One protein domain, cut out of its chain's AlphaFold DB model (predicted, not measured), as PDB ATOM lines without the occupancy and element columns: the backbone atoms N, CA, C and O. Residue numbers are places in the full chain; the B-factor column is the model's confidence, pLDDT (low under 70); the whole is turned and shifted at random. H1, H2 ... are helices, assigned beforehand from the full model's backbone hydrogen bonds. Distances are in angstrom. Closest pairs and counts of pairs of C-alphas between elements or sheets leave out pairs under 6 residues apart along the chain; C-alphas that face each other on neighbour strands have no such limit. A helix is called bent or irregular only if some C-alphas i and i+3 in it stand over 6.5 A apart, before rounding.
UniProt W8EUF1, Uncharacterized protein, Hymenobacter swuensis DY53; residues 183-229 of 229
ATOM      1  N   GLN A 183     152.071 -45.447  45.321       55.38
ATOM      2  CA  GLN A 183     152.195 -45.869  43.939       55.38
ATOM      3  C   GLN A 183     150.888 -46.569  43.589       55.38
ATOM      4  O   GLN A 183     150.422 -47.398  44.385       55.38
ATOM      5  N   PRO A 184     150.248 -46.196  42.467       58.47
ATOM      6  CA  PRO A 184     149.008 -46.830  42.081       58.47
ATOM      7  C   PRO A 184     149.272 -48.326  42.079       58.47
ATOM      8  O   PRO A 184     150.206 -48.807  41.436       58.47
ATOM      9  N   THR A 185     148.485 -49.056  42.863       82.75
ATOM     10  CA  THR A 185     148.571 -50.517  42.879       82.75
ATOM     11  C   THR A 185     148.518 -51.019  41.434       82.75
ATOM     12  O   THR A 185     147.869 -50.393  40.592       82.75
ATOM     13  N   MET A 186     149.165 -52.146  41.116       75.81
ATOM     14  CA  MET A 186     149.160 -52.713  39.750       75.81
ATOM     15  C   MET A 186     147.751 -52.754  39.127       75.81
ATOM     16  O   MET A 186     147.580 -52.568  37.925       75.81
ATOM     17  N   LEU A 187     146.727 -52.920  39.969       76.38
ATOM     18  CA  LEU A 187     145.319 -52.862  39.599       76.38
ATOM     19  C   LEU A 187     144.853 -51.457  39.173       76.38
ATOM     20  O   LEU A 187     144.210 -51.324  38.138       76.38
ATOM     21  N   GLN A 188     145.200 -50.398  39.910       73.19
ATOM     22  CA  GLN A 188     144.904 -49.016  39.507       73.19
ATOM     23  C   GLN A 188     145.637 -48.618  38.226       73.19
ATOM     24  O   GLN A 188     145.043 -47.957  37.375       73.19
ATOM     25  N   GLN A 189     146.882 -49.062  38.051       74.88
ATOM     26  CA  GLN A 189     147.636 -48.828  36.819       74.88
ATOM     27  C   GLN A 189     146.991 -49.549  35.624       74.88
ATOM     28  O   GLN A 189     146.806 -48.955  34.562       74.88
ATOM     29  N   ALA A 190     146.552 -50.799  35.809       72.19
ATOM     30  CA  ALA A 190     145.808 -51.536  34.791       72.19
ATOM     31  C   ALA A 190     144.477 -50.849  34.442       72.19
ATOM     32  O   ALA A 190     144.157 -50.691  33.264       72.19
ATOM     33  N   VAL A 191     143.727 -50.371  35.440       76.31
ATOM     34  CA  VAL A 191     142.462 -49.649  35.223       76.31
ATOM     35  C   VAL A 191     142.694 -48.327  34.490       76.31
ATOM     36  O   VAL A 191     141.956 -48.024  33.556       76.31
ATOM     37  N   GLN A 192     143.731 -47.561  34.841       73.62
ATOM     38  CA  GLN A 192     144.082 -46.321  34.138       73.62
ATOM     39  C   GLN A 192     144.506 -46.572  32.683       73.62
ATOM     40  O   GLN A 192     144.145 -45.811  31.784       73.62
ATOM     41  N   ASN A 193     145.205 -47.676  32.420       73.12
ATOM     42  CA  ASN A 193     145.546 -48.078  31.057       73.12
ATOM     43  C   ASN A 193     144.301 -48.497  30.253       73.12
ATOM     44  O   ASN A 193     144.188 -48.168  29.070       73.12
ATOM     45  N   ILE A 194     143.322 -49.152  30.888       71.75
ATOM     46  CA  ILE A 194     142.045 -49.512  30.251       71.75
ATOM     47  C   ILE A 194     141.186 -48.268  29.979       71.75
ATOM     48  O   ILE A 194     140.573 -48.162  28.916       71.75
ATOM     49  N   THR A 195     141.157 -47.287  30.883       68.75
ATOM     50  CA  THR A 195     140.402 -46.045  30.647       68.75
ATOM     51  C   THR A 195     141.044 -45.185  29.559       68.75
ATOM     52  O   THR A 195     140.319 -44.548  28.792       68.75
ATOM     53  N   LEU A 196     142.368 -45.237  29.388       62.38
ATOM     54  CA  LEU A 196     143.061 -44.629  28.244       62.38
ATOM     55  C   LEU A 196     142.603 -45.216  26.900       62.38
ATOM     56  O   LEU A 196     142.392 -44.463  25.951       62.38
ATOM     57  N   LEU A 197     142.351 -46.527  26.835       59.94
ATOM     58  CA  LEU A 197     141.776 -47.180  25.649       59.94
ATOM     59  C   LEU A 197     140.329 -46.737  25.366       59.94
ATOM     60  O   LEU A 197     139.873 -46.818  24.226       59.94
ATOM     61  N   SER A 198     139.617 -46.236  26.379       61.88
ATOM     62  CA  SER A 198     138.239 -45.745  26.256       61.88
ATOM     63  C   SER A 198     138.130 -44.275  25.831       61.88
ATOM     64  O   SER A 198     137.022 -43.778  25.616       61.88
ATOM     65  N   GLN A 199     139.258 -43.564  25.688       66.19
ATOM     66  CA  GLN A 199     139.228 -42.162  25.282       66.19
ATOM     67  C   GLN A 199     138.603 -41.997  23.885       66.19
ATOM     68  O   GLN A 199     138.885 -42.778  22.969       66.19
ATOM     69  N   PRO A 200     137.775 -40.954  23.683       60.03
ATOM     70  CA  PRO A 200     136.911 -40.827  22.507       60.03
ATOM     71  C   PRO A 200     137.676 -40.798  21.178       60.03
ATOM     72  O   PRO A 200     137.154 -41.271  20.171       60.03
ATOM     73  N   GLY A 201     138.927 -40.326  21.172       69.44
ATOM     74  CA  GLY A 201     139.775 -40.336  19.976       69.44
ATOM     75  C   GLY A 201     140.171 -41.741  19.507       69.44
ATOM     76  O   GLY A 201     140.241 -41.988  18.308       69.44
ATOM     77  N   TRP A 202     140.376 -42.684  20.431       65.25
ATOM     78  CA  TRP A 202     140.819 -44.047  20.110       65.25
ATOM     79  C   TRP A 202     139.662 -44.957  19.706       65.25
ATOM     80  O   TRP A 202     139.856 -45.902  18.942       65.25
ATOM     81  N   ARG A 203     138.447 -44.655  20.175       73.25
ATOM     82  CA  ARG A 203     137.248 -45.461  19.917       73.25
ATOM     83  C   ARG A 203     136.947 -45.602  18.424       73.25
ATOM     84  O   ARG A 203     136.633 -46.699  17.972       73.25
ATOM     85  N   ASN A 204     137.099 -44.528  17.649       77.31
ATOM     86  CA  ASN A 204     136.867 -44.564  16.203       77.31
ATOM     87  C   ASN A 204     137.933 -45.388  15.474       77.31
ATOM     88  O   ASN A 204     137.600 -46.175  14.591       77.31
ATOM     89  N   THR A 205     139.197 -45.275  15.884       77.06
ATOM     90  CA  THR A 205     140.305 -46.051  15.312       77.06
ATOM     91  C   THR A 205     140.145 -47.544  15.602       77.06
ATOM     92  O   THR A 205     140.309 -48.367  14.705       77.06
ATOM     93  N   TRP A 206     139.740 -47.900  16.825       78.62
ATOM     94  CA  TRP A 206     139.442 -49.282  17.207       78.62
ATOM     95  C   TRP A 206     138.245 -49.857  16.450       78.62
ATOM     96  O   TRP A 206     138.325 -50.980  15.958       78.62
ATOM     97  N   LEU A 207     137.157 -49.096  16.305       81.94
ATOM     98  CA  LEU A 207     135.996 -49.528  15.521       81.94
ATOM     99  C   LEU A 207     136.354 -49.738  14.048       81.94
ATOM    100  O   LEU A 207     135.918 -50.718  13.448       81.94
ATOM    101  N   LEU A 208     137.182 -48.862  13.478       84.12
ATOM    102  CA  LEU A 208     137.643 -48.984  12.098       84.12
ATOM    103  C   LEU A 208     138.531 -50.224  11.923       84.12
ATOM    104  O   LEU A 208     138.342 -50.981  10.972       84.12
ATOM    105  N   LEU A 209     139.432 -50.491  12.874       82.88
ATOM    106  CA  LEU A 209     140.245 -51.710  12.886       82.88
ATOM    107  C   LEU A 209     139.381 -52.971  12.997       82.88
ATOM    108  O   LEU A 209     139.557 -53.888  12.198       82.88
ATOM    109  N   LEU A 210     138.414 -53.010  13.917       84.25
ATOM    110  CA  LEU A 210     137.488 -54.140  14.063       84.25
ATOM    111  C   LEU A 210     136.637 -54.363  12.807       84.25
ATOM    112  O   LEU A 210     136.368 -55.501  12.423       84.25
ATOM    113  N   LEU A 211     136.231 -53.289  12.134       90.69
ATOM    114  CA  LEU A 211     135.464 -53.373  10.896       90.69
ATOM    115  C   LEU A 211     136.322 -53.905   9.738       90.69
ATOM    116  O   LEU A 211     135.868 -54.763   8.980       90.69
ATOM    117  N   LEU A 212     137.580 -53.464   9.631       87.44
ATOM    118  CA  LEU A 212     138.534 -53.991   8.652       87.44
ATOM    119  C   LEU A 212     138.831 -55.476   8.889       87.44
ATOM    120  O   LEU A 212     138.814 -56.260   7.934       87.44
ATOM    121  N   THR A 213     139.048 -55.891  10.142       85.44
ATOM    122  CA  THR A 213     139.284 -57.305  10.460       85.44
ATOM    123  C   THR A 213     138.047 -58.151  10.164       85.44
ATOM    124  O   THR A 213     138.168 -59.168   9.478       85.44
ATOM    125  N   ALA A 214     136.846 -57.700  10.544       88.62
ATOM    126  CA  ALA A 214     135.596 -58.397  10.242       88.62
ATOM    127  C   ALA A 214     135.353 -58.553   8.728       88.62
ATOM    128  O   ALA A 214     135.038 -59.652   8.259       88.62
ATOM    129  N   LEU A 215     135.559 -57.493   7.936       90.62
ATOM    130  CA  LEU A 215     135.423 -57.548   6.474       90.62
ATOM    131  C   LEU A 215     136.454 -58.479   5.829       90.62
ATOM    132  O   LEU A 215     136.125 -59.205   4.885       90.62
ATOM    133  N   SER A 216     137.689 -58.485   6.337       86.62
ATOM    134  CA  SER A 216     138.740 -59.379   5.845       86.62
ATOM    135  C   SER A 216     138.403 -60.852   6.115       86.62
ATOM    136  O   SER A 216     138.450 -61.668   5.192       86.62
ATOM    137  N   ALA A 217     137.938 -61.178   7.327       88.00
ATOM    138  CA  ALA A 217     137.516 -62.524   7.709       88.00
ATOM    139  C   ALA A 217     136.295 -62.992   6.903       88.00
ATOM    140  O   ALA A 217     136.242 -64.138   6.445       88.00
ATOM    141  N   TRP A 218     135.330 -62.099   6.664       90.81
ATOM    142  CA  TRP A 218     134.150 -62.405   5.856       90.81
ATOM    143  C   TRP A 218     134.505 -62.720   4.397       90.81
ATOM    144  O   TRP A 218     134.023 -63.716   3.845       90.81
ATOM    145  N   LYS A 219     135.400 -61.934   3.780       87.94
ATOM    146  CA  LYS A 219     135.910 -62.220   2.428       87.94
ATOM    147  C   LYS A 219     136.627 -63.565   2.369       87.94
ATOM    148  O   LYS A 219     136.374 -64.330   1.436       87.94
ATOM    149  N   LEU A 220     137.457 -63.874   3.367       87.94
ATOM    150  CA  LEU A 220     138.148 -65.160   3.453       87.94
ATOM    151  C   LEU A 220     137.131 -66.308   3.501       87.94
ATOM    152  O   LEU A 220     137.155 -67.195   2.652       87.94
ATOM    153  N   ARG A 221     136.147 -66.238   4.406       93.06
ATOM    154  CA  ARG A 221     135.090 -67.253   4.534       93.06
ATOM    155  C   ARG A 221     134.331 -67.483   3.225       93.06
ATOM    156  O   ARG A 221     134.016 -68.625   2.892       93.06
ATOM    157  N   ARG A 222     134.042 -66.420   2.466       91.88
ATOM    158  CA  ARG A 222     133.365 -66.523   1.163       91.88
ATOM    159  C   ARG A 222     134.225 -67.246   0.123       91.88
ATOM    160  O   ARG A 222     133.699 -68.075  -0.613       91.88
ATOM    161  N   GLN A 223     135.527 -66.969   0.084       90.62
ATOM    162  CA  GLN A 223     136.459 -67.645  -0.827       90.62
ATOM    163  C   GLN A 223     136.609 -69.134  -0.507       90.62
ATOM    164  O   GLN A 223     136.654 -69.942  -1.430       90.62
ATOM    165  N   TRP A 224     136.632 -69.496   0.778       88.94
ATOM    166  CA  TRP A 224     136.673 -70.894   1.214       88.94
ATOM    167  C   TRP A 224     135.428 -71.670   0.776       88.94
ATOM    168  O   TRP A 224     135.552 -72.767   0.246       88.94
ATOM    169  N   ARG A 225     134.231 -71.083   0.913       91.88
ATOM    170  CA  ARG A 225     132.989 -71.720   0.436       91.88
ATOM    171  C   ARG A 225     132.982 -71.933  -1.077       91.88
ATOM    172  O   ARG A 225     132.597 -73.002  -1.519       91.88
ATOM    173  N   ALA A 226     133.444 -70.948  -1.846       87.75
ATOM    174  CA  ALA A 226     133.513 -71.045  -3.305       87.75
ATOM    175  C   ALA A 226     134.596 -72.014  -3.814       87.75
ATOM    176  O   ALA A 226     134.619 -72.330  -4.995       87.75
ATOM    177  N   ALA A 227     135.541 -72.421  -2.962       85.00
ATOM    178  CA  ALA A 227     136.532 -73.442  -3.293       85.00
ATOM    179  C   ALA A 227     136.074 -74.859  -2.914       85.00
ATOM    180  O   ALA A 227     136.662 -75.824  -3.388       85.00
ATOM    181  N   ALA A 228     135.070 -74.975  -2.038       85.25
ATOM    182  CA  ALA A 228     134.507 -76.247  -1.593       85.25
ATOM    183  C   ALA A 228     133.316 -76.719  -2.450       85.25
ATOM    184  O   ALA A 228     132.912 -77.871  -2.323       85.25
ATOM    185  N   SER A 229     132.752 -75.831  -3.277       75.62
ATOM    186  CA  SER A 229     131.752 -76.123  -4.316       75.62
ATOM    187  C   SER A 229     132.415 -76.381  -5.659       75.62
ATOM    188  O   SER A 229     132.008 -77.340  -6.340       75.62
TER     189      SER A 229
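What this domain is: This is residues 183 to 229 of the 229 residues of an uncharacterized protein of Hymenobacter swuensis DY53 (UniProt W8EUF1). Two helices meet at a corner near residues 198 and 199, making a wide, open L with a short arm, H1, and a much longer arm, H2. Residues 186 to 191 of H1 stand free, as do residues 200 to 205 and 207 to 228 of H2, and the long arm, H2, makes most of the length. The printed part has 47 residues with two named helices, H1 then H2, and no named strand: all helix. It is extended, with a radius of gyration of the C-alphas of 18.2 A, and spans 60 by 22 by 7 A.

Where its parts are: H1, residues 186 to 197, begins at C-alpha 186 (149.160, -52.713, 39.750) and is 16.9 A long from first to last C-alpha. H2, residues 200 to 228, is 42.9 A long and ends at C-alpha 228 (134.507, -76.247, -1.593). H2 is neither bent nor irregular, but only just: C-alphas 201 and 204 are 6.4 A apart.

How they stand to each other: A tight link of 2 residues joins H1 to H2. They are close but not clearly touching; their closest C-alphas, of Leu 197 and Arg 203, are 7.5 A apart. Their lines are about perpendicular, at 77 degrees. Each O i to N i+4 pair is within hydrogen-bond range in H1, and 23 of 25 in H2.

The domain as a whole: The C-alphas farthest apart, of Gln 183 and Ser 229, are 60.5 A apart. The printed part has no cut. Mean pLDDT of the printed part is 78.5; residues 183 to 184 and 195 to 202 are under 70.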